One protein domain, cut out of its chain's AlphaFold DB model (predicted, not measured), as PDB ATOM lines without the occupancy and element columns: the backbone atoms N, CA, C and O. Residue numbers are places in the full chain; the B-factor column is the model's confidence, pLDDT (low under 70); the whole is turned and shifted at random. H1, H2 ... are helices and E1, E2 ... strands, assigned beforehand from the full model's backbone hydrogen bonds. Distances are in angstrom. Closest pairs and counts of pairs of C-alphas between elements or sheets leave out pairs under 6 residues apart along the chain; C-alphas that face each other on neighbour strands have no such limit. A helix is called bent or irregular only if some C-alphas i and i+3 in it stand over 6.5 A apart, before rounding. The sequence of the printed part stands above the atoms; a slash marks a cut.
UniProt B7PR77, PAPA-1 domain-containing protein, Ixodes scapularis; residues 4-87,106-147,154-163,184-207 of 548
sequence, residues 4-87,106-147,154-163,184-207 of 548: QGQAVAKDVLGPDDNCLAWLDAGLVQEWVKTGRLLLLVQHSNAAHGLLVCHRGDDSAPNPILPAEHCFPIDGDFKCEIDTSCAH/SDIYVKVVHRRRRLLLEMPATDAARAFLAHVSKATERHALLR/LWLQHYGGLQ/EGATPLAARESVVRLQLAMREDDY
ATOM      1  N   GLN A   4     102.751 205.801  93.341       54.03
ATOM      2  CA  GLN A   4     103.434 206.171  94.583       54.03
ATOM      3  C   GLN A   4     104.830 206.777  94.368       54.03
ATOM      4  O   GLN A   4     105.149 207.757  95.030       54.03
ATOM      5  N   GLY A   5     105.645 206.281  93.429       54.16
ATOM      6  CA  GLY A   5     107.031 206.760  93.282       54.16
ATOM      7  C   GLY A   5     107.140 208.231  92.861       54.16
ATOM      8  O   GLY A   5     108.004 208.959  93.340       54.16
ATOM      9  N   GLN A   6     106.205 208.709  92.033       57.16
ATOM     10  CA  GLN A   6     106.161 210.111  91.604       57.16
ATOM     11  C   GLN A   6     105.628 211.055  92.695       57.16
ATOM     12  O   GLN A   6     105.996 212.228  92.708       57.16
ATOM     13  N   ALA A   7     104.765 210.565  93.591       59.47
ATOM     14  CA  ALA A   7     104.293 211.330  94.744       59.47
ATOM     15  C   ALA A   7     105.413 211.480  95.786       59.47
ATOM     16  O   ALA A   7     105.744 212.600  96.157       59.47
ATOM     17  N   VAL A   8     106.099 210.379  96.117       62.53
ATOM     18  CA  VAL A   8     107.252 210.377  97.035       62.53
ATOM     19  C   VAL A   8     108.386 211.265  96.512       62.53
ATOM     20  O   VAL A   8     108.984 212.018  97.273       62.53
ATOM     21  N   ALA A   9     108.651 211.254  95.201       63.75
ATOM     22  CA  ALA A   9     109.646 212.142  94.600       63.75
ATOM     23  C   ALA A   9     109.308 213.635  94.775       63.75
ATOM     24  O   ALA A   9     110.214 214.447  94.915       63.75
ATOM     25  N   LYS A  10     108.021 214.012  94.779       64.38
ATOM     26  CA  LYS A  10     107.596 215.404  95.003       64.38
ATOM     27  C   LYS A  10     107.677 215.825  96.466       64.38
ATOM     28  O   LYS A  10     107.890 217.002  96.721       64.38
ATOM     29  N   ASP A  11     107.540 214.882  97.390       64.75
ATOM     30  CA  ASP A  11     107.639 215.150  98.828       64.75
ATOM     31  C   ASP A  11     109.100 215.277  99.304       64.75
ATOM     32  O   ASP A  11     109.368 215.895 100.334       64.75
ATOM     33  N   VAL A  12     110.055 214.716  98.549       68.31
ATOM     34  CA  VAL A  12     111.499 214.796  98.839       68.31
ATOM     35  C   VAL A  12     112.144 216.057  98.255       68.31
ATOM     36  O   VAL A  12     113.098 216.563  98.842       68.31
ATOM     37  N   LEU A  13     111.660 216.564  97.116       75.94
ATOM     38  CA  LEU A  13     112.281 217.685  96.402       75.94
ATOM     39  C   LEU A  13     111.831 219.058  96.913       75.94
ATOM     40  O   LEU A  13     110.674 219.279  97.259       75.94
ATOM     41  N   GLY A  14     112.771 220.001  96.923       70.94
ATOM     42  CA  GLY A  14     112.525 221.413  97.177       70.94
ATOM     43  C   GLY A  14     111.690 222.066  96.066       70.94
ATOM     44  O   GLY A  14     111.616 221.549  94.952       70.94
ATOM     45  N   PRO A  15     111.067 223.225  96.341       69.12
ATOM     46  CA  PRO A  15     110.120 223.871  95.427       69.12
ATOM     47  C   PRO A  15     110.735 224.324  94.092       69.12
ATOM     48  O   PRO A  15     110.006 224.453  93.111       69.12
ATOM     49  N   ASP A  16     112.051 224.545  94.055       77.62
ATOM     50  CA  ASP A  16     112.789 224.985  92.864       77.62
ATOM     51  C   ASP A  16     113.374 223.813  92.047       77.62
ATOM     52  O   ASP A  16     113.889 224.022  90.950       77.62
ATOM     53  N   ASP A  17     113.275 222.580  92.555       83.94
ATOM     54  CA  ASP A  17     113.885 221.390  91.965       83.94
ATOM     55  C   ASP A  17     112.848 220.485  91.300       83.94
ATOM     56  O   ASP A  17     111.793 220.175  91.853       83.94
ATOM     57  N   ASN A  18     113.162 220.006  90.097       85.62
ATOM     58  CA  ASN A  18     112.262 219.153  89.330       85.62
ATOM     59  C   ASN A  18     112.779 217.712  89.236       85.62
ATOM     60  O   ASN A  18     113.930 217.470  88.869       85.62
ATOM     61  N   CYS A  19     111.905 216.734  89.486       87.06
ATOM     62  CA  CYS A  19     112.202 215.323  89.244       87.06
ATOM     63  C   CYS A  19     112.059 215.011  87.748       87.06
ATOM     64  O   CYS A  19     110.945 214.960  87.225       87.06
ATOM     65  N   LEU A  20     113.169 214.735  87.063       87.25
ATOM     66  CA  LEU A  20     113.157 214.330  85.654       87.25
ATOM     67  C   LEU A  20     112.795 212.860  85.463       87.25
ATOM     68  O   LEU A  20     112.074 212.516  84.530       87.25
ATOM     69  N   ALA A  21     113.323 211.990  86.320       88.88
ATOM     70  CA  ALA A  21     113.092 210.555  86.261       88.88
ATOM     71  C   ALA A  21     113.308 209.934  87.642       88.88
ATOM     72  O   ALA A  21     114.100 210.439  88.436       88.88
ATOM     73  N   TRP A  22     112.632 208.820  87.910       89.38
ATOM     74  CA  TRP A  22     112.815 208.040  89.130       89.38
ATOM     75  C   TRP A  22     112.794 206.547  88.817       89.38
ATOM     76  O   TRP A  22     112.183 206.129  87.829       89.38
ATOM     77  N   LEU A  23     113.476 205.750  89.637       90.00
ATOM     78  CA  LEU A  23     113.480 204.296  89.509       90.00
ATOM     79  C   LEU A  23     113.801 203.616  90.840       90.00
ATOM     80  O   LEU A  23     114.676 204.061  91.576       90.00
ATOM     81  N   ASP A  24     113.144 202.492  91.103       87.31
ATOM     82  CA  ASP A  24     113.564 201.562  92.145       87.31
ATOM     83  C   ASP A  24     114.783 200.745  91.694       87.31
ATOM     84  O   ASP A  24     114.770 200.121  90.629       87.31
ATOM     85  N   ALA A  25     115.826 200.724  92.521       88.25
ATOM     86  CA  ALA A  25     117.039 199.949  92.286       88.25
ATOM     87  C   ALA A  25     117.540 199.299  93.581       88.25
ATOM     88  O   ALA A  25     117.359 199.832  94.675       88.25
ATOM     89  N   GLY A  26     118.194 198.149  93.471       86.56
ATOM     90  CA  GLY A  26     118.932 197.536  94.568       86.56
ATOM     91  C   GLY A  26     120.325 198.145  94.679       86.56
ATOM     92  O   GLY A  26     121.097 198.093  93.729       86.56
ATOM     93  N   LEU A  27     120.686 198.703  95.828       85.94
ATOM     94  CA  LEU A  27     122.069 199.064  96.122       85.94
ATOM     95  C   LEU A  27     122.818 197.827  96.616       85.94
ATOM     96  O   LEU A  27     122.400 197.198  97.592       85.94
ATOM     97  N   VAL A  28     123.915 197.494  95.937       83.06
ATOM     98  CA  VAL A  28     124.763 196.347  96.269       83.06
ATOM     99  C   VAL A  28     125.956 196.828  97.097       83.06
ATOM    100  O   VAL A  28     126.872 197.463  96.574       83.06
ATOM    101  N   GLN A  29     125.950 196.518  98.393       75.75
ATOM    102  CA  GLN A  29     127.028 196.828  99.340       75.75
ATOM    103  C   GLN A  29     127.416 195.557 100.088       75.75
ATOM    104  O   GLN A  29     126.544 194.874 100.607       75.75
ATOM    105  N   GLU A  30     128.711 195.229 100.133       63.00
ATOM    106  CA  GLU A  30     129.247 194.116 100.940       63.00
ATOM    107  C   GLU A  30     128.416 192.815 100.859       63.00
ATOM    108  O   GLU A  30     128.156 192.166 101.867       63.00
ATOM    109  N   TRP A  31     127.996 192.425  99.645       63.41
ATOM    110  CA  TRP A  31     127.182 191.222  99.356       63.41
ATOM    111  C   TRP A  31     125.701 191.294  99.740       63.41
ATOM    112  O   TRP A  31     124.950 190.362  99.453       63.41
ATOM    113  N   VAL A  32     125.263 192.400 100.329       66.44
ATOM    114  CA  VAL A  32     123.870 192.656 100.682       66.44
ATOM    115  C   VAL A  32     123.241 193.570  99.637       66.44
ATOM    116  O   VAL A  32     123.794 194.597  99.240       66.44
ATOM    117  N   LYS A  33     122.051 193.177  99.187       76.94
ATOM    118  CA  LYS A  33     121.202 193.980  98.310       76.94
ATOM    119  C   LYS A  33     120.163 194.683  99.166       76.94
ATOM    120  O   LYS A  33     119.436 194.028  99.910       76.94
ATOM    121  N   THR A  34     120.079 196.004  99.061       78.88
ATOM    122  CA  THR A  34     119.074 196.787  99.791       78.88
ATOM    123  C   THR A  34     118.332 197.722  98.842       78.88
ATOM    124  O   THR A  34     118.938 198.338  97.971       78.88
ATOM    125  N   GLY A  35     117.009 197.826  98.977       81.50
ATOM    126  CA  GLY A  35     116.189 198.647  98.083       81.50
ATOM    127  C   GLY A  35     116.471 200.143  98.240       81.50
ATOM    128  O   GLY A  35     116.598 200.649  99.358       81.50
ATOM    129  N   ARG A  36     116.570 200.855  97.118       87.50
ATOM    130  CA  ARG A  36     116.745 202.306  97.030       87.50
ATOM    131  C   ARG A  36     115.828 202.900  95.976       87.50
ATOM    132  O   ARG A  36     115.539 202.273  94.959       87.50
ATOM    133  N   LEU A  37     115.429 204.141  96.217       87.50
ATOM    134  CA  LEU A  37     114.767 204.984  95.236       87.50
ATOM    135  C   LEU A  37     115.811 205.921  94.621       87.50
ATOM    136  O   LEU A  37     116.427 206.725  95.324       87.50
ATOM    137  N   LEU A  38     116.023 205.800  93.315       89.88
ATOM    138  CA  LEU A  38     116.873 206.692  92.535       89.88
ATOM    139  C   LEU A  38     116.033 207.854  92.015       89.88
ATOM    140  O   LEU A  38     114.995 207.625  91.395       89.88
ATOM    141  N   LEU A  39     116.502 209.083  92.212       89.25
ATOM    142  CA  LEU A  39     115.872 210.293  91.689       89.25
ATOM    143  C   LEU A  39     116.884 211.070  90.851       89.25
ATOM    144  O   LEU A  39     117.955 211.435  91.333       89.25
ATOM    145  N   LEU A  40     116.534 211.341  89.598       91.12
ATOM    146  CA  LEU A  40     117.263 212.272  88.751       91.12
ATOM    147  C   LEU A  40     116.616 213.650  88.873       91.12
ATOM    148  O   LEU A  40     115.480 213.852  88.439       91.12
ATOM    149  N   VAL A  41     117.358 214.590  89.443       90.31
ATOM    150  CA  VAL A  41     116.880 215.925  89.797       90.31
ATOM    151  C   VAL A  41     117.503 216.961  88.881       90.31
ATOM    152  O   VAL A  41     118.690 216.895  88.560       90.31
ATOM    153  N   GLN A  42     116.692 217.927  88.475       89.81
ATOM    154  CA  GLN A  42     117.100 219.095  87.722       89.81
ATOM    155  C   GLN A  42     116.847 220.348  88.561       89.81
ATOM    156  O   GLN A  42     115.697 220.646  88.871       89.81
ATOM    157  N   HIS A  43     117.917 221.081  88.868       85.25
ATOM    158  CA  HIS A  43     117.861 222.358  89.586       85.25
ATOM    159  C   HIS A  43     117.817 223.553  88.626       85.25
ATOM    160  O   HIS A  43     117.099 224.526  88.819       85.25
ATOM    161  N   SER A  44     118.570 223.467  87.530       82.75
ATOM    162  CA  SER A  44     118.589 224.476  86.470       82.75
ATOM    163  C   SER A  44     118.608 223.785  85.102       82.75
ATOM    164  O   SER A  44     118.630 222.558  84.998       82.75
ATOM    165  N   ASN A  45     118.629 224.536  84.000       77.69
ATOM    166  CA  ASN A  45     118.809 223.931  82.670       77.69
ATOM    167  C   ASN A  45     120.139 223.165  82.519       77.69
ATOM    168  O   ASN A  45     120.253 222.316  81.632       77.69
ATOM    169  N   ALA A  46     121.121 223.463  83.370       74.00
ATOM    170  CA  ALA A  46     122.482 222.947  83.323       74.00
ATOM    171  C   ALA A  46     122.808 222.026  84.512       74.00
ATOM    172  O   ALA A  46     123.462 220.999  84.328       74.00
ATOM    173  N   ALA A  47     122.318 222.348  85.710       86.25
ATOM    174  CA  ALA A  47     122.598 221.614  86.936       86.25
ATOM    175  C   ALA A  47     121.632 220.444  87.137       86.25
ATOM    176  O   ALA A  47     120.436 220.625  87.378       86.25
ATOM    177  N   HIS A  48     122.196 219.240  87.091       90.69
ATOM    178  CA  HIS A  48     121.495 217.993  87.362       90.69
ATOM    179  C   HIS A  48     122.207 217.219  88.477       90.69
ATOM    180  O   HIS A  48     123.428 217.300  88.625       90.69
ATOM    181  N   GLY A  49     121.453 216.450  89.254       89.88
ATOM    182  CA  GLY A  49     121.991 215.607  90.314       89.88
ATOM    183  C   GLY A  49     121.265 214.275  90.396       89.88
ATOM    184  O   GLY A  49     120.071 214.188  90.116       89.88
ATOM    185  N   LEU A  50     121.994 213.233  90.778       91.75
ATOM    186  CA  LEU A  50     121.441 211.919  91.074       91.75
ATOM    187  C   LEU A  50     121.373 211.742  92.594       91.75
ATOM    188  O   LEU A  50     122.404 211.772  93.272       91.75
ATOM    189  N   LEU A  51     120.165 211.547  93.119       89.12
ATOM    190  CA  LEU A  51     119.916 211.233  94.522       89.12
ATOM    191  C   LEU A  51     119.617 209.740  94.676       89.12
ATOM    192  O   LEU A  51     118.835 209.170  93.914       89.12
ATOM    193  N   VAL A  52     120.213 209.122  95.690       88.38
ATOM    194  CA  VAL A  52     119.955 207.739  96.101       88.38
ATOM    195  C   VAL A  52     119.339 207.785  97.493       88.38
ATOM    196  O   VAL A  52     120.017 208.131  98.459       88.38
ATOM    197  N   CYS A  53     118.052 207.464  97.592       84.62
ATOM    198  CA  CYS A  53     117.284 207.543  98.833       84.62
ATOM    199  C   CYS A  53     116.948 206.143  99.356       84.62
ATOM    200  O   CYS A  53     116.693 205.226  98.569       84.62
ATOM    201  N   HIS A  54     116.920 205.973 100.680       79.75
ATOM    202  CA  HIS A  54     116.459 204.725 101.283       79.75
ATOM    203  C   HIS A  54     114.980 204.504 100.961       79.75
ATOM    204  O   HIS A  54     114.176 205.432 101.061       79.75
ATOM    205  N   ARG A  55     114.603 203.281 100.580       69.62
ATOM    206  CA  ARG A  55     113.190 202.938 100.434       69.62
ATOM    207  C   ARG A  55     112.644 202.630 101.828       69.62
ATOM    208  O   ARG A  55     112.929 201.568 102.367       69.62
ATOM    209  N   GLY A  56     111.947 203.592 102.434       56.06
ATOM    210  CA  GLY A  56     111.293 203.398 103.728       56.06
ATOM    211  C   GLY A  56     110.246 202.285 103.666       56.06
ATOM    212  O   GLY A  56     109.616 202.084 102.627       56.06
ATOM    213  N   ASP A  57     110.084 201.561 104.771       52.78
ATOM    214  CA  ASP A  57     109.010 200.583 104.936       52.78
ATOM    215  C   ASP A  57     107.652 201.312 104.923       52.78
ATOM    216  O   ASP A  57     107.532 202.401 105.490       52.78
ATOM    217  N   ASP A  58     106.630 200.716 104.304       48.78
ATOM    218  CA  ASP A  58     105.317 201.316 103.960       48.78
ATOM    219  C   ASP A  58     104.443 201.689 105.193       48.78
ATOM    220  O   ASP A  58     103.238 201.909 105.093       48.78
ATOM    221  N   SER A  59     105.038 201.728 106.394       47.94
ATOM    222  CA  SER A  59     104.375 201.862 107.699       47.94
ATOM    223  C   SER A  59     104.612 203.195 108.429       47.94
ATOM    224  O   SER A  59     104.035 203.400 109.498       47.94
ATOM    225  N   ALA A  60     105.405 204.128 107.881       41.00
ATOM    226  CA  ALA A  60     105.674 205.428 108.511       41.00
ATOM    227  C   ALA A  60     104.969 206.602 107.786       41.00
ATOM    228  O   ALA A  60     105.154 206.767 106.579       41.00
ATOM    229  N   PRO A  61     104.197 207.461 108.487       45.50
ATOM    230  CA  PRO A  61     103.561 208.629 107.886       45.50
ATOM    231  C   PRO A  61     104.593 209.758 107.745       45.50
ATOM    232  O   PRO A  61     104.901 210.429 108.723       45.50
ATOM    233  N   ASN A  62     105.106 209.950 106.526       51.91
ATOM    234  CA  ASN A  62     106.146 210.912 106.129       51.91
ATOM    235  C   ASN A  62     107.466 210.846 106.918       51.91
ATOM    236  O   ASN A  62     107.530 211.103 108.120       51.91
ATOM    237  N   PRO A  63     108.582 210.706 106.190       48.62
ATOM    238  CA  PRO A  63     109.686 211.609 106.480       48.62
ATOM    239  C   PRO A  63     110.329 212.130 105.196       48.62
ATOM    240  O   PRO A  63     110.507 211.404 104.222       48.62
ATOM    241  N   ILE A  64     110.752 213.391 105.222       53.03
ATOM    242  CA  ILE A  64     111.790 213.886 104.319       53.03
ATOM    243  C   ILE A  64     113.024 213.021 104.604       53.03
ATOM    244  O   ILE A  64     113.725 213.235 105.594       53.03
ATOM    245  N   LEU A  65     113.220 211.961 103.821       57.03
ATOM    246  CA  LEU A  65     114.377 211.089 103.957       57.03
ATOM    247  C   LEU A  65     115.561 211.816 103.311       57.03
ATOM    248  O   LEU A  65     115.494 212.106 102.114       57.03
ATOM    249  N   PRO A  66     116.633 212.131 104.060       65.19
ATOM    250  CA  PRO A  66     117.844 212.643 103.442       65.19
ATOM    251  C   PRO A  66     118.360 211.600 102.447       65.19
ATOM    252  O   PRO A  66     118.333 210.394 102.715       65.19
ATOM    253  N   ALA A  67     118.814 212.060 101.286       73.44
ATOM    254  CA  ALA A  67     119.447 211.189 100.316       73.44
ATOM    255  C   ALA A  67     120.725 210.614 100.943       73.44
ATOM    256  O   ALA A  67     121.607 211.350 101.385       73.44
ATOM    257  N   GLU A  68     120.836 209.285 100.963       79.25
ATOM    258  CA  GLU A  68     122.019 208.571 101.456       79.25
ATOM    259  C   GLU A  68     123.244 208.937 100.615       79.25
ATOM    260  O   GLU A  68     124.356 209.120 101.121       79.25
ATOM    261  N   HIS A  69     123.031 209.095  99.309       83.62
ATOM    262  CA  HIS A  69     124.057 209.555  98.395       83.62
ATOM    263  C   HIS A  69     123.506 210.597  97.424       83.62
ATOM    264  O   HIS A  69     122.565 210.330  96.683       83.62
ATOM    265  N   CYS A  70     124.166 211.753  97.373       87.44
ATOM    266  CA  CYS A  70     123.998 212.737  96.308       87.44
ATOM    267  C   CYS A  70     125.217 212.701  95.386       87.44
ATOM    268  O   CYS A  70     126.356 212.730  95.870       87.44
ATOM    269  N   PHE A  71     124.984 212.675  94.078       89.25
ATOM    270  CA  PHE A  71     126.018 212.798  93.058       89.25
ATOM    271  C   PHE A  71     125.708 213.982  92.143       89.25
ATOM    272  O   PHE A  71     124.673 213.961  91.470       89.25
ATOM    273  N   PRO A  72     126.570 215.010  92.091       90.12
ATOM    274  CA  PRO A  72     126.457 216.025  91.056       90.12
ATOM    275  C   PRO A  72     126.788 215.397  89.702       90.12
ATOM    276  O   PRO A  72     127.739 214.625  89.596       90.12
ATOM    277  N   ILE A  73     126.008 215.724  88.672       89.81
ATOM    278  CA  ILE A  73     126.316 215.329  87.295       89.81
ATOM    279  C   ILE A  73     127.252 216.393  86.719       89.81
ATOM    280  O   ILE A  73     126.823 217.318  86.031       89.81
ATOM    281  N   ASP A  74     128.529 216.281  87.085       87.31
ATOM    282  CA  ASP A  74     129.625 217.140  86.637       87.31
ATOM    283  C   ASP A  74     130.614 216.367  85.736       87.31
ATOM    284  O   ASP A  74     130.328 215.262  85.273       87.31
ATOM    285  N   GLY A  75     131.786 216.944  85.447       84.50
ATOM    286  CA  GLY A  75     132.814 216.284  84.630       84.50
ATOM    287  C   GLY A  75     133.442 215.036  85.269       84.50
ATOM    288  O   GLY A  75     134.035 214.228  84.554       84.50
ATOM    289  N   ASP A  76     133.296 214.861  86.585       85.81
ATOM    290  CA  ASP A  76     133.813 213.710  87.332       85.81
ATOM    291  C   ASP A  76     132.771 212.583  87.455       85.81
ATOM    292  O   ASP A  76     133.101 211.486  87.919       85.81
ATOM    293  N   PHE A  77     131.515 212.838  87.073       91.19
ATOM    294  CA  PHE A  77     130.424 211.874  87.142       91.19
ATOM    295  C   PHE A  77     130.457 210.890  85.969       91.19
ATOM    296  O   PHE A  77     130.466 211.274  84.799       91.19
ATOM    297  N   LYS A  78     130.407 209.594  86.281       90.25
ATOM    298  CA  LYS A  78     130.296 208.505  85.307       90.25
ATOM    299  C   LYS A  78     129.210 207.525  85.730       90.25
ATOM    300  O   LYS A  78     129.131 207.134  86.893       90.25
ATOM    301  N   CYS A  79     128.400 207.105  84.766       92.06
ATOM    302  CA  CYS A  79     127.354 206.104  84.939       92.06
ATOM    303  C   CYS A  79     127.508 205.067  83.825       92.06
ATOM    304  O   CYS A  79     127.229 205.361  82.664       92.06
ATOM    305  N   GLU A  80     127.997 203.880  84.170       87.75
ATOM    306  CA  GLU A  80     128.381 202.839  83.214       87.75
ATOM    307  C   GLU A  80     127.554 201.572  83.459       87.75
ATOM    308  O   GLU A  80     127.410 201.125  84.597       87.75
ATOM    309  N   ILE A  81     126.998 200.993  82.394       86.75
ATOM    310  CA  ILE A  81     126.308 199.700  82.456       86.75
ATOM    311  C   ILE A  81     127.372 198.602  82.430       86.75
ATOM    312  O   ILE A  81     128.176 198.553  81.498       86.75
ATOM    313  N   ASP A  82     127.368 197.712  83.420       76.19
ATOM    314  CA  ASP A  82     128.295 196.585  83.462       76.19
ATOM    315  C   ASP A  82     127.784 195.436  82.575       76.19
ATOM    316  O   ASP A  82     126.963 194.606  82.971       76.19
ATOM    317  N   THR A  83     128.268 195.396  81.334       65.69
ATOM    318  CA  THR A  83     127.928 194.359  80.346       65.69
ATOM    319  C   THR A  83     128.669 193.040  80.565       65.69
ATOM    320  O   THR A  83     128.341 192.048  79.903       65.69
ATOM    321  N   SER A  84     129.608 192.964  81.520       56.47
ATOM    322  CA  SER A  84     130.270 191.693  81.855       56.47
ATOM    323  C   SER A  84     129.293 190.657  82.427       56.47
ATOM    324  O   SER A  84     129.543 189.456  82.364       56.47
ATOM    325  N   CYS A  85     128.115 191.112  82.860       51.47
ATOM    326  CA  CYS A  85     127.038 190.280  83.375       51.47
ATOM    327  C   CYS A  85     126.246 189.502  82.303       51.47
ATOM    328  O   CYS A  85     125.551 188.545  82.642       51.47
ATOM    329  N   ALA A  86     126.344 189.875  81.020       46.53
ATOM    330  CA  ALA A  86     125.590 189.227  79.938       46.53
ATOM    331  C   ALA A  86     126.246 187.929  79.420       46.53
ATOM    332  O   ALA A  86     125.561 187.061  78.885       46.53
ATOM    333  N   HIS A  87     127.565 187.778  79.590       41.81
ATOM    334  CA  HIS A  87     128.341 186.689  78.980       41.81
ATOM    335  C   HIS A  87     128.323 185.383  79.792       41.81
ATOM    336  O   HIS A  87     128.645 184.325  79.264       41.81
ATOM    337  N   SER A 106     117.093 189.715  82.219       67.94
ATOM    338  CA  SER A 106     118.277 189.709  83.082       67.94
ATOM    339  C   SER A 106     118.509 191.087  83.705       67.94
ATOM    340  O   SER A 106     118.651 192.050  82.953       67.94
ATOM    341  N   ASP A 107     118.575 191.182  85.032       79.62
ATOM    342  CA  ASP A 107     118.821 192.445  85.737       79.62
ATOM    343  C   ASP A 107     120.072 193.173  85.216       79.62
ATOM    344  O   ASP A 107     121.080 192.564  84.846       79.62
ATOM    345  N   ILE A 108     119.992 194.503  85.170       85.50
ATOM    346  CA  ILE A 108     121.047 195.389  84.681       85.50
ATOM    347  C   ILE A 108     121.836 195.894  85.883       85.50
ATOM    348  O   ILE A 108     121.280 196.544  86.768       85.50
ATOM    349  N   TYR A 109     123.143 195.659  85.885       86.88
ATOM    350  CA  TYR A 109     124.045 196.240  86.872       86.88
ATOM    351  C   TYR A 109     124.639 197.542  86.337       86.88
ATOM    352  O   TYR A 109     125.160 197.600  85.223       86.88
ATOM    353  N   VAL A 110     124.544 198.604  87.130       89.19
ATOM    354  CA  VAL A 110     124.983 199.952  86.775       89.19
ATOM    355  C   VAL A 110     125.950 200.462  87.825       89.19
ATOM    356  O   VAL A 110     125.643 200.517  89.017       89.19
ATOM    357  N   LYS A 111     127.133 200.858  87.372       88.81
ATOM    358  CA  LYS A 111     128.178 201.440  88.198       88.81
ATOM    359  C   LYS A 111     128.097 202.959  88.129       88.81
ATOM    360  O   LYS A 111     128.234 203.547  87.057       88.81
ATOM    361  N   VAL A 112     127.922 203.593  89.284       90.75
ATOM    362  CA  VAL A 112     127.947 205.054  89.430       90.75
ATOM    363  C   VAL A 112     129.257 205.455  90.095       90.75
ATOM    364  O   VAL A 112     129.596 204.949  91.165       90.75
ATOM    365  N   VAL A 113     130.004 206.355  89.461       88.81
ATOM    366  CA  VAL A 113     131.298 206.846  89.942       88.81
ATOM    367  C   VAL A 113     131.291 208.366  89.955       88.81
ATOM    368  O   VAL A 113     130.919 208.999  88.975       88.81
ATOM    369  N   HIS A 114     131.747 208.950  91.058       88.19
ATOM    370  CA  HIS A 114     132.038 210.378  91.155       88.19
ATOM    371  C   HIS A 114     133.275 210.566  92.021       88.19
ATOM    372  O   HIS A 114     133.274 210.221  93.208       88.19
ATOM    373  N   ARG A 115     134.355 211.082  91.428       84.81
ATOM    374  CA  ARG A 115     135.664 211.212  92.092       84.81
ATOM    375  C   ARG A 115     136.116 209.877  92.712       84.81
ATOM    376  O   ARG A 115     136.363 208.917  91.987       84.81
ATOM    377  N   ARG A 116     136.215 209.800  94.046       79.94
ATOM    378  CA  ARG A 116     136.595 208.586  94.798       79.94
ATOM    379  C   ARG A 116     135.401 207.733  95.245       79.94
ATOM    380  O   ARG A 116     135.596 206.644  95.771       79.94
ATOM    381  N   ARG A 117     134.165 208.198  95.049       83.06
ATOM    382  CA  ARG A 117     132.946 207.480  95.449       83.06
ATOM    383  C   ARG A 117     132.490 206.575  94.307       83.06
ATOM    384  O   ARG A 117     132.420 207.014  93.160       83.06
ATOM    385  N   ARG A 118     132.195 205.312  94.618       85.50
ATOM    386  CA  ARG A 118     131.792 204.278  93.653       85.50
ATOM    387  C   ARG A 118     130.613 203.494  94.244       85.50
ATOM    388  O   ARG A 118     130.710 203.062  95.387       85.50
ATOM    389  N   LEU A 119     129.525 203.319  93.495       87.94
ATOM    390  CA  LEU A 119     128.362 202.499  93.869       87.94
ATOM    391  C   LEU A 119     128.016 201.514  92.751       87.94
ATOM    392  O   LEU A 119     128.231 201.813  91.575       87.94
ATOM    393  N   LEU A 120     127.431 200.376  93.124       87.69
ATOM    394  CA  LEU A 120     126.870 199.392  92.200       87.69
ATOM    395  C   LEU A 120     125.370 199.245  92.462       87.69
ATOM    396  O   LEU A 120     124.952 198.910  93.571       87.69
ATOM    397  N   LEU A 121     124.577 199.526  91.433       89.19
ATOM    398  CA  LEU A 121     123.121 199.511  91.455       89.19
ATOM    399  C   LEU A 121     122.616 198.374  90.570       89.19
ATOM    400  O   LEU A 121     123.019 198.249  89.420       89.19
ATOM    401  N   GLU A 122     121.723 197.557  91.098       87.94
ATOM    402  CA  GLU A 122     120.979 196.543  90.366       87.94
ATOM    403  C   GLU A 122     119.615 197.108  89.982       87.94
ATOM    404  O   GLU A 122     118.854 197.570  90.833       87.94
ATOM    405  N   MET A 123     119.305 197.102  88.694       88.56
ATOM    406  CA  MET A 123     118.083 197.669  88.139       88.56
ATOM    407  C   MET A 123     117.352 196.585  87.343       88.56
ATOM    408  O   MET A 123     117.992 195.877  86.565       88.56
ATOM    409  N   PRO A 124     116.021 196.467  87.459       84.06
ATOM    410  CA  PRO A 124     115.280 195.491  86.670       84.06
ATOM    411  C   PRO A 124     115.375 195.857  85.183       84.06
ATOM    412  O   PRO A 124     115.201 197.032  84.844       84.06
ATOM    413  N   ALA A 125     115.608 194.888  84.287       83.75
ATOM    414  CA  ALA A 125     115.727 195.103  82.831       83.75
ATOM    415  C   ALA A 125     114.399 195.473  82.150       83.75
ATOM    416  O   ALA A 125     113.880 194.796  81.264       83.75
ATOM    417  N   THR A 126     113.851 196.604  82.563       86.62
ATOM    418  CA  THR A 126     112.574 197.153  82.131       86.62
ATOM    419  C   THR A 126     112.799 198.339  81.203       86.62
ATOM    420  O   THR A 126     113.845 198.997  81.237       86.62
ATOM    421  N   ASP A 127     111.791 198.667  80.393       85.75
ATOM    422  CA  ASP A 127     111.797 199.911  79.617       85.75
ATOM    423  C   ASP A 127     111.941 201.141  80.527       85.75
ATOM    424  O   ASP A 127     112.590 202.109  80.142       85.75
ATOM    425  N   ALA A 128     111.407 201.085  81.753       86.75
ATOM    426  CA  ALA A 128     111.550 202.143  82.751       86.75
ATOM    427  C   ALA A 128     113.016 202.348  83.175       86.75
ATOM    428  O   ALA A 128     113.483 203.484  83.204       86.75
ATOM    429  N   ALA A 129     113.764 201.268  83.429       88.25
ATOM    430  CA  ALA A 129     115.188 201.354  83.758       88.25
ATOM    431  C   ALA A 129     116.021 201.895  82.588       88.25
ATOM    432  O   ALA A 129     116.848 202.789  82.773       88.25
ATOM    433  N   ARG A 130     115.757 201.422  81.361       89.31
ATOM    434  CA  ARG A 130     116.409 201.942  80.147       89.31
ATOM    435  C   ARG A 130     116.087 203.420  79.912       89.31
ATOM    436  O   ARG A 130     116.983 204.197  79.591       89.31
ATOM    437  N   ALA A 131     114.834 203.825  80.117       89.69
ATOM    438  CA  ALA A 131     114.421 205.219  80.025       89.69
ATOM    439  C   ALA A 131     115.104 206.080  81.095       89.69
ATOM    440  O   ALA A 131     115.583 207.165  80.772       89.69
ATOM    441  N   PHE A 132     115.201 205.607  82.340       92.75
ATOM    442  CA  PHE A 132     115.919 206.304  83.410       92.75
ATOM    443  C   PHE A 132     117.389 206.538  83.035       92.75
ATOM    444  O   PHE A 132     117.855 207.677  83.068       92.75
ATOM    445  N   LEU A 133     118.096 205.496  82.583       92.25
ATOM    446  CA  LEU A 133     119.493 205.607  82.145       92.25
ATOM    447  C   LEU A 133     119.658 206.571  80.966       92.25
ATOM    448  O   LEU A 133     120.593 207.364  80.958       92.25
ATOM    449  N   ALA A 134     118.720 206.586  80.016       91.50
ATOM    450  CA  ALA A 134     118.731 207.560  78.926       91.50
ATOM    451  C   ALA A 134     118.591 209.011  79.426       91.50
ATOM    452  O   ALA A 134     119.228 209.914  78.880       91.50
ATOM    453  N   HIS A 135     117.799 209.256  80.478       92.31
ATOM    454  CA  HIS A 135     117.708 210.585  81.092       92.31
ATOM    455  C   HIS A 135     119.006 210.975  81.808       92.31
ATOM    456  O   HIS A 135     119.426 212.127  81.685       92.31
ATOM    457  N   VAL A 136     119.662 210.030  82.494       93.19
ATOM    458  CA  VAL A 136     120.981 210.250  83.112       93.19
ATOM    459  C   VAL A 136     122.017 210.596  82.041       93.19
ATOM    460  O   VAL A 136     122.670 211.629  82.149       93.19
ATOM    461  N   SER A 137     122.109 209.817  80.958       91.56
ATOM    462  CA  SER A 137     123.029 210.097  79.845       91.56
ATOM    463  C   SER A 137     122.775 211.468  79.221       91.56
ATOM    464  O   SER A 137     123.710 212.235  79.008       91.56
ATOM    465  N   LYS A 138     121.507 211.832  79.009       91.25
ATOM    466  CA  LYS A 138     121.129 213.149  78.482       91.25
ATOM    467  C   LYS A 138     121.509 214.293  79.428       91.25
ATOM    468  O   LYS A 138     121.872 215.371  78.960       91.25
ATOM    469  N   ALA A 139     121.411 214.092  80.742       89.19
ATOM    470  CA  ALA A 139     121.864 215.070  81.729       89.19
ATOM    471  C   ALA A 139     123.392 215.248  81.675       89.19
ATOM    472  O   ALA A 139     123.869 216.381  81.626       89.19
ATOM    473  N   THR A 140     124.145 214.148  81.573       89.62
ATOM    474  CA  THR A 140     125.608 214.168  81.411       89.62
ATOM    475  C   THR A 140     126.032 214.868  80.117       89.62
ATOM    476  O   THR A 140     126.913 215.725  80.137       89.62
ATOM    477  N   GLU A 141     125.376 214.573  78.990       89.06
ATOM    478  CA  GLU A 141     125.634 215.237  77.703       89.06
ATOM    479  C   GLU A 141     125.351 216.740  77.764       89.06
ATOM    480  O   GLU A 141     126.137 217.545  77.264       89.06
ATOM    481  N   ARG A 142     124.246 217.144  78.406       85.38
ATOM    482  CA  ARG A 142     123.930 218.564  78.604       85.38
ATOM    483  C   ARG A 142     125.014 219.272  79.398       85.38
ATOM    484  O   ARG A 142     125.401 220.364  78.996       85.38
ATOM    485  N   HIS A 143     125.510 218.654  80.469       82.94
ATOM    486  CA  HIS A 143     126.619 219.209  81.237       82.94
ATOM    487  C   HIS A 143     127.894 219.316  80.380       82.94
ATOM    488  O   HIS A 143     128.537 220.363  80.360       82.94
ATOM    489  N   ALA A 144     128.224 218.282  79.600       83.69
ATOM    490  CA  ALA A 144     129.411 218.261  78.741       83.69
ATOM    491  C   ALA A 144     129.401 219.328  77.624       83.69
ATOM    492  O   ALA A 144     130.460 219.761  77.171       83.69
ATOM    493  N   LEU A 145     128.220 219.760  77.171       83.25
ATOM    494  CA  LEU A 145     128.066 220.786  76.132       83.25
ATOM    495  C   LEU A 145     128.134 222.228  76.665       83.25
ATOM    496  O   LEU A 145     128.162 223.171  75.863       83.25
ATOM    497  N   LEU A 146     128.166 222.432  77.987       75.81
ATOM    498  CA  LEU A 146     128.260 223.765  78.580       75.81
ATOM    499  C   LEU A 146     129.641 224.376  78.324       75.81
ATOM    500  O   LEU A 146     130.681 223.785  78.595       75.81
ATOM    501  N   ARG A 147     129.641 225.612  77.812       60.31
ATOM    502  CA  ARG A 147     130.848 226.442  77.638       60.31
ATOM    503  C   ARG A 147     131.041 227.462  78.769       60.31
ATOM    504  O   ARG A 147     131.962 228.270  78.704       60.31
ATOM    505  N   LEU A 154     126.091 223.264  95.132       78.94
ATOM    506  CA  LEU A 154     125.852 223.469  96.566       78.94
ATOM    507  C   LEU A 154     124.396 223.185  96.949       78.94
ATOM    508  O   LEU A 154     124.139 222.762  98.069       78.94
ATOM    509  N   TRP A 155     123.461 223.332  96.008       80.12
ATOM    510  CA  TRP A 155     122.051 223.005  96.216       80.12
ATOM    511  C   TRP A 155     121.837 221.525  96.597       80.12
ATOM    512  O   TRP A 155     120.944 221.215  97.379       80.12
ATOM    513  N   LEU A 156     122.720 220.611  96.166       80.19
ATOM    514  CA  LEU A 156     122.661 219.197  96.565       80.19
ATOM    515  C   LEU A 156     122.907 218.971  98.063       80.19
ATOM    516  O   LEU A 156     122.546 217.916  98.587       80.19
ATOM    517  N   GLN A 157     123.495 219.947  98.765       74.75
ATOM    518  CA  GLN A 157     123.684 219.884 100.215       74.75
ATOM    519  C   GLN A 157     122.350 219.909 100.965       74.75
ATOM    520  O   GLN A 157     122.253 219.299 102.029       74.75
ATOM    521  N   HIS A 158     121.314 220.539 100.397       73.75
ATOM    522  CA  HIS A 158     119.971 220.559 100.985       73.75
ATOM    523  C   HIS A 158     119.361 219.157 101.108       73.75
ATOM    524  O   HIS A 158     118.560 218.922 102.006       73.75
ATOM    525  N   TYR A 159     119.798 218.214 100.267       72.62
ATOM    526  CA  TYR A 159     119.326 216.829 100.267       72.62
ATOM    527  C   TYR A 159     120.147 215.889 101.163       72.62
ATOM    528  O   TYR A 159     119.860 214.698 101.211       72.62
ATOM    529  N   GLY A 160     121.138 216.399 101.905       59.69
ATOM    530  CA  GLY A 160     121.825 215.644 102.962       59.69
ATOM    531  C   GLY A 160     123.017 214.778 102.528       59.69
ATOM    532  O   GLY A 160     123.579 214.070 103.357       59.69
ATOM    533  N   GLY A 161     123.471 214.860 101.275       54.03
ATOM    534  CA  GLY A 161     124.555 214.015 100.753       54.03
ATOM    535  C   GLY A 161     125.935 214.672 100.683       54.03
ATOM    536  O   GLY A 161     126.553 214.676  99.620       54.03
ATOM    537  N   LEU A 162     126.455 215.190 101.796       43.94
ATOM    538  CA  LEU A 162     127.902 215.361 101.986       43.94
ATOM    539  C   LEU A 162     128.282 214.681 103.294       43.94
ATOM    540  O   LEU A 162     128.418 215.322 104.334       43.94
ATOM    541  N   GLN A 163     128.511 213.371 103.236       46.94
ATOM    542  CA  GLN A 163     129.407 212.761 104.203       46.94
ATOM    543  C   GLN A 163     130.794 213.332 103.887       46.94
ATOM    544  O   GLN A 163     131.507 212.843 103.010       46.94
ATOM    545  N   GLU A 184     122.498 179.834  99.198       54.72
ATOM    546  CA  GLU A 184     121.305 179.648  98.358       54.72
ATOM    547  C   GLU A 184     121.507 180.061  96.886       54.72
ATOM    548  O   GLU A 184     120.612 179.874  96.066       54.72
ATOM    549  N   GLY A 185     122.676 180.605  96.515       50.69
ATOM    550  CA  GLY A 185     122.972 180.998  95.130       50.69
ATOM    551  C   GLY A 185     122.191 182.221  94.629       50.69
ATOM    552  O   GLY A 185     122.133 182.456  93.425       50.69
ATOM    553  N   ALA A 186     121.605 183.016  95.535       52.00
ATOM    554  CA  ALA A 186     120.704 184.124  95.206       52.00
ATOM    555  C   ALA A 186     121.399 185.359  94.593       52.00
ATOM    556  O   ALA A 186     120.742 186.229  94.019       52.00
ATOM    557  N   THR A 187     122.727 185.463  94.685       53.53
ATOM    558  CA  THR A 187     123.512 186.453  93.933       53.53
ATOM    559  C   THR A 187     124.015 185.842  92.627       53.53
ATOM    560  O   THR A 187     124.851 184.934  92.687       53.53
ATOM    561  N   PRO A 188     123.581 186.347  91.453       56.53
ATOM    562  CA  PRO A 188     124.126 185.923  90.168       56.53
ATOM    563  C   PRO A 188     125.661 186.006  90.160       56.53
ATOM    564  O   PRO A 188     126.233 186.957  90.691       56.53
ATOM    565  N   LEU A 189     126.349 185.036  89.547       52.53
ATOM    566  CA  LEU A 189     127.824 185.019  89.446       52.53
ATOM    567  C   LEU A 189     128.383 186.311  88.823       52.53
ATOM    568  O   LEU A 189     129.382 186.854  89.286       52.53
ATOM    569  N   ALA A 190     127.659 186.845  87.845       54.41
ATOM    570  CA  ALA A 190     127.852 188.157  87.244       54.41
ATOM    571  C   ALA A 190     127.849 189.316  88.268       54.41
ATOM    572  O   ALA A 190     128.740 190.170  88.280       54.41
ATOM    573  N   ALA A 191     126.890 189.300  89.200       62.28
ATOM    574  CA  ALA A 191     126.826 190.248  90.308       62.28
ATOM    575  C   ALA A 191     128.021 190.067  91.254       62.28
ATOM    576  O   ALA A 191     128.594 191.045  91.726       62.28
ATOM    577  N   ARG A 192     128.439 188.816  91.497       67.19
ATOM    578  CA  ARG A 192     129.592 188.501  92.348       67.19
ATOM    579  C   ARG A 192     130.895 189.071  91.788       67.19
ATOM    580  O   ARG A 192     131.622 189.707  92.544       67.19
ATOM    581  N   GLU A 193     131.190 188.893  90.502       70.25
ATOM    582  CA  GLU A 193     132.395 189.478  89.887       70.25
ATOM    583  C   GLU A 193     132.380 191.010  89.929       70.25
ATOM    584  O   GLU A 193     133.389 191.632  90.273       70.25
ATOM    585  N   SER A 194     131.224 191.614  89.653       68.19
ATOM    586  CA  SER A 194     131.033 193.069  89.688       68.19
ATOM    587  C   SER A 194     131.267 193.642  91.092       68.19
ATOM    588  O   SER A 194     131.942 194.661  91.248       68.19
ATOM    589  N   VAL A 195     130.789 192.949  92.132       71.56
ATOM    590  CA  VAL A 195     131.035 193.308  93.539       71.56
ATOM    591  C   VAL A 195     132.512 193.178  93.894       71.56
ATOM    592  O   VAL A 195     133.057 194.088  94.512       71.56
ATOM    593  N   VAL A 196     133.191 192.103  93.478       78.31
ATOM    594  CA  VAL A 196     134.637 191.948  93.724       78.31
ATOM    595  C   VAL A 196     135.423 193.081  93.070       78.31
ATOM    596  O   VAL A 196     136.250 193.706  93.730       78.31
ATOM    597  N   ARG A 197     135.143 193.398  91.799       75.94
ATOM    598  CA  ARG A 197     135.800 194.512  91.098       75.94
ATOM    599  C   ARG A 197     135.539 195.846  91.788       75.94
ATOM    600  O   ARG A 197     136.465 196.644  91.887       75.94
ATOM    601  N   LEU A 198     134.318 196.088  92.271       73.00
ATOM    602  CA  LEU A 198     133.993 197.292  93.037       73.00
ATOM    603  C   LEU A 198     134.780 197.352  94.350       73.00
ATOM    604  O   LEU A 198     135.330 198.401  94.665       73.00
ATOM    605  N   GLN A 199     134.860 196.250  95.095       75.31
ATOM    606  CA  GLN A 199     135.573 196.194  96.373       75.31
ATOM    607  C   GLN A 199     137.078 196.404  96.201       75.31
ATOM    608  O   GLN A 199     137.672 197.180  96.945       75.31
ATOM    609  N   LEU A 200     137.683 195.789  95.180       81.50
ATOM    610  CA  LEU A 200     139.070 196.073  94.803       81.50
ATOM    611  C   LEU A 200     139.218 197.554  94.444       81.50
ATOM    612  O   LEU A 200     140.007 198.264  95.047       81.50
ATOM    613  N   ALA A 201     138.355 198.069  93.574       74.25
ATOM    614  CA  ALA A 201     138.327 199.479  93.213       74.25
ATOM    615  C   ALA A 201     138.169 200.432  94.423       74.25
ATOM    616  O   ALA A 201     138.723 201.526  94.400       74.25
ATOM    617  N   MET A 202     137.409 200.086  95.461       73.56
ATOM    618  CA  MET A 202     137.275 200.921  96.666       73.56
ATOM    619  C   MET A 202     138.531 200.903  97.540       73.56
ATOM    620  O   MET A 202     138.764 201.850  98.283       73.56
ATOM    621  N   ARG A 203     139.336 199.846  97.430       80.62
ATOM    622  CA  ARG A 203     140.575 199.627  98.183       80.62
ATOM    623  C   ARG A 203     141.815 199.840  97.324       80.62
ATOM    624  O   ARG A 203     142.870 199.301  97.627       80.62
ATOM    625  N   GLU A 204     141.684 200.609  96.246       81.12
ATOM    626  CA  GLU A 204     142.766 200.880  95.295       81.12
ATOM    627  C   GLU A 204     144.018 201.417  96.003       81.12
ATOM    628  O   GLU A 204     145.126 200.968  95.720       81.12
ATOM    629  N   ASP A 205     143.836 202.274  97.009       81.31
ATOM    630  CA  ASP A 205     144.920 202.839  97.817       81.31
ATOM    631  C   ASP A 205     145.678 201.778  98.658       81.31
ATOM    632  O   ASP A 205     146.836 201.996  99.004       81.31
ATOM    633  N   ASP A 206     145.078 200.613  98.956       87.94
ATOM    634  CA  ASP A 206     145.716 199.544  99.749       87.94
ATOM    635  C   ASP A 206     146.754 198.750  98.936       87.94
ATOM    636  O   ASP A 206     147.633 198.105  99.512       87.94
ATOM    637  N   TYR A 207     146.627 198.733  97.605       86.69
ATOM    638  CA  TYR A 207     147.451 197.895  96.722       86.69
ATOM    639  C   TYR A 207     148.094 198.654  95.555       86.69
ATOM    640  O   TYR A 207     148.735 198.036  94.702       86.69
TER     641      TYR A 207
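This is residues 4 to 87, 106 to 147, 154 to 163 and 184 to 207 of the 548 residues of the protein "PAPA-1 domain-containing protein" of Ixodes scapularis (UniProt B7PR77). A twisted sheet of seven strands, curled like part of a barrel, folds back on itself at E1 and wraps round one long helix, H3. On the sheet's opposite face H4 packs on E3 and E4, while H1 packs on E1 and E2, H5 packs on E7, and H6 lies past the end of H5, off the sheet. The printed part has 160 residues with six named helices and seven named strands, in the order H1 E1 E2 E3 E4 E5 H2 E6 E7 H3 H4 H5 H6. The sheet, E4 E3 E2 E1 E7 E6 E5, is antiparallel throughout, and the class is mixed, helices and strands. The whole is compact, with a radius of gyration of the C-alphas of 15.8 A and spans of 46 by 44 by 33 A.

H1 is residues 4 to 12, with C-alpha 4 at (103.434, 206.171, 94.583). E1, residues 18 to 29, is 28.6 A long and bends by 67 degrees at residue 21; E2, residues 32 to 42, is 30.2 A long and bends by 53 degrees at residue 35. E3 is residues 48 to 54, E4 69 to 72, E5 77 to 81, H2 83 to 86, E6 108 to 114 and E7 117 to 123. H3, residues 127 to 144, is 25.5 A long and begins at (111.797, 199.911, 79.617). H4 is residues 154 to 159, H5 189 to 202 and H6 204 to 207, with C-alpha 207 at (147.451, 197.895, 96.722).

It is a folded sheet, one sheet bent into two leaves: E4 E3 E2 face E7 E6 E5, with E1 as the hinge. E1 to E4 form a meander, each strand the antiparallel neighbour of the one before. N 25 and O 36 of E1 and E2 are 2.9 A apart, and N 26 and O 122 of E1 and E7 2.8 A, within hydrogen-bond range. The sheet curls round H3; the C-alphas of Ala 21 and Phe 132 are the closest of E1 and H3, at 5.8 A. H4 is on the opposite face from H3, at a height of 9.0 A over the sheet. H5 runs along E7, at 1 degrees on the local plane. H2 only grazes the sheet and touches residues 190 to 194 of H5, closest at C-alphas 85 and 190, 4.5 A. Every O i to N i+4 pair is within range in H1, H3 and H5; H4 has 0 of 2, but 3 of 3 O i to N i+3 pairs, and H2 and H6 are too short for an i+4 pair.

The C-alphas of Arg 147 and Glu 184 are the two farthest apart, 52.1 A. Residues 88 to 105, 148 to 153 and 164 to 183 are not printed, with gaps between C-alphas of 11.3 A, 19.8 A and 34.6 A. Of the links printed whole, E3 to E4 is long, with 14 residues. Mean pLDDT of the printed part is 76.6; 46 residues are under 70, among them 4 to 12, 55 to 66 and 184 to 192.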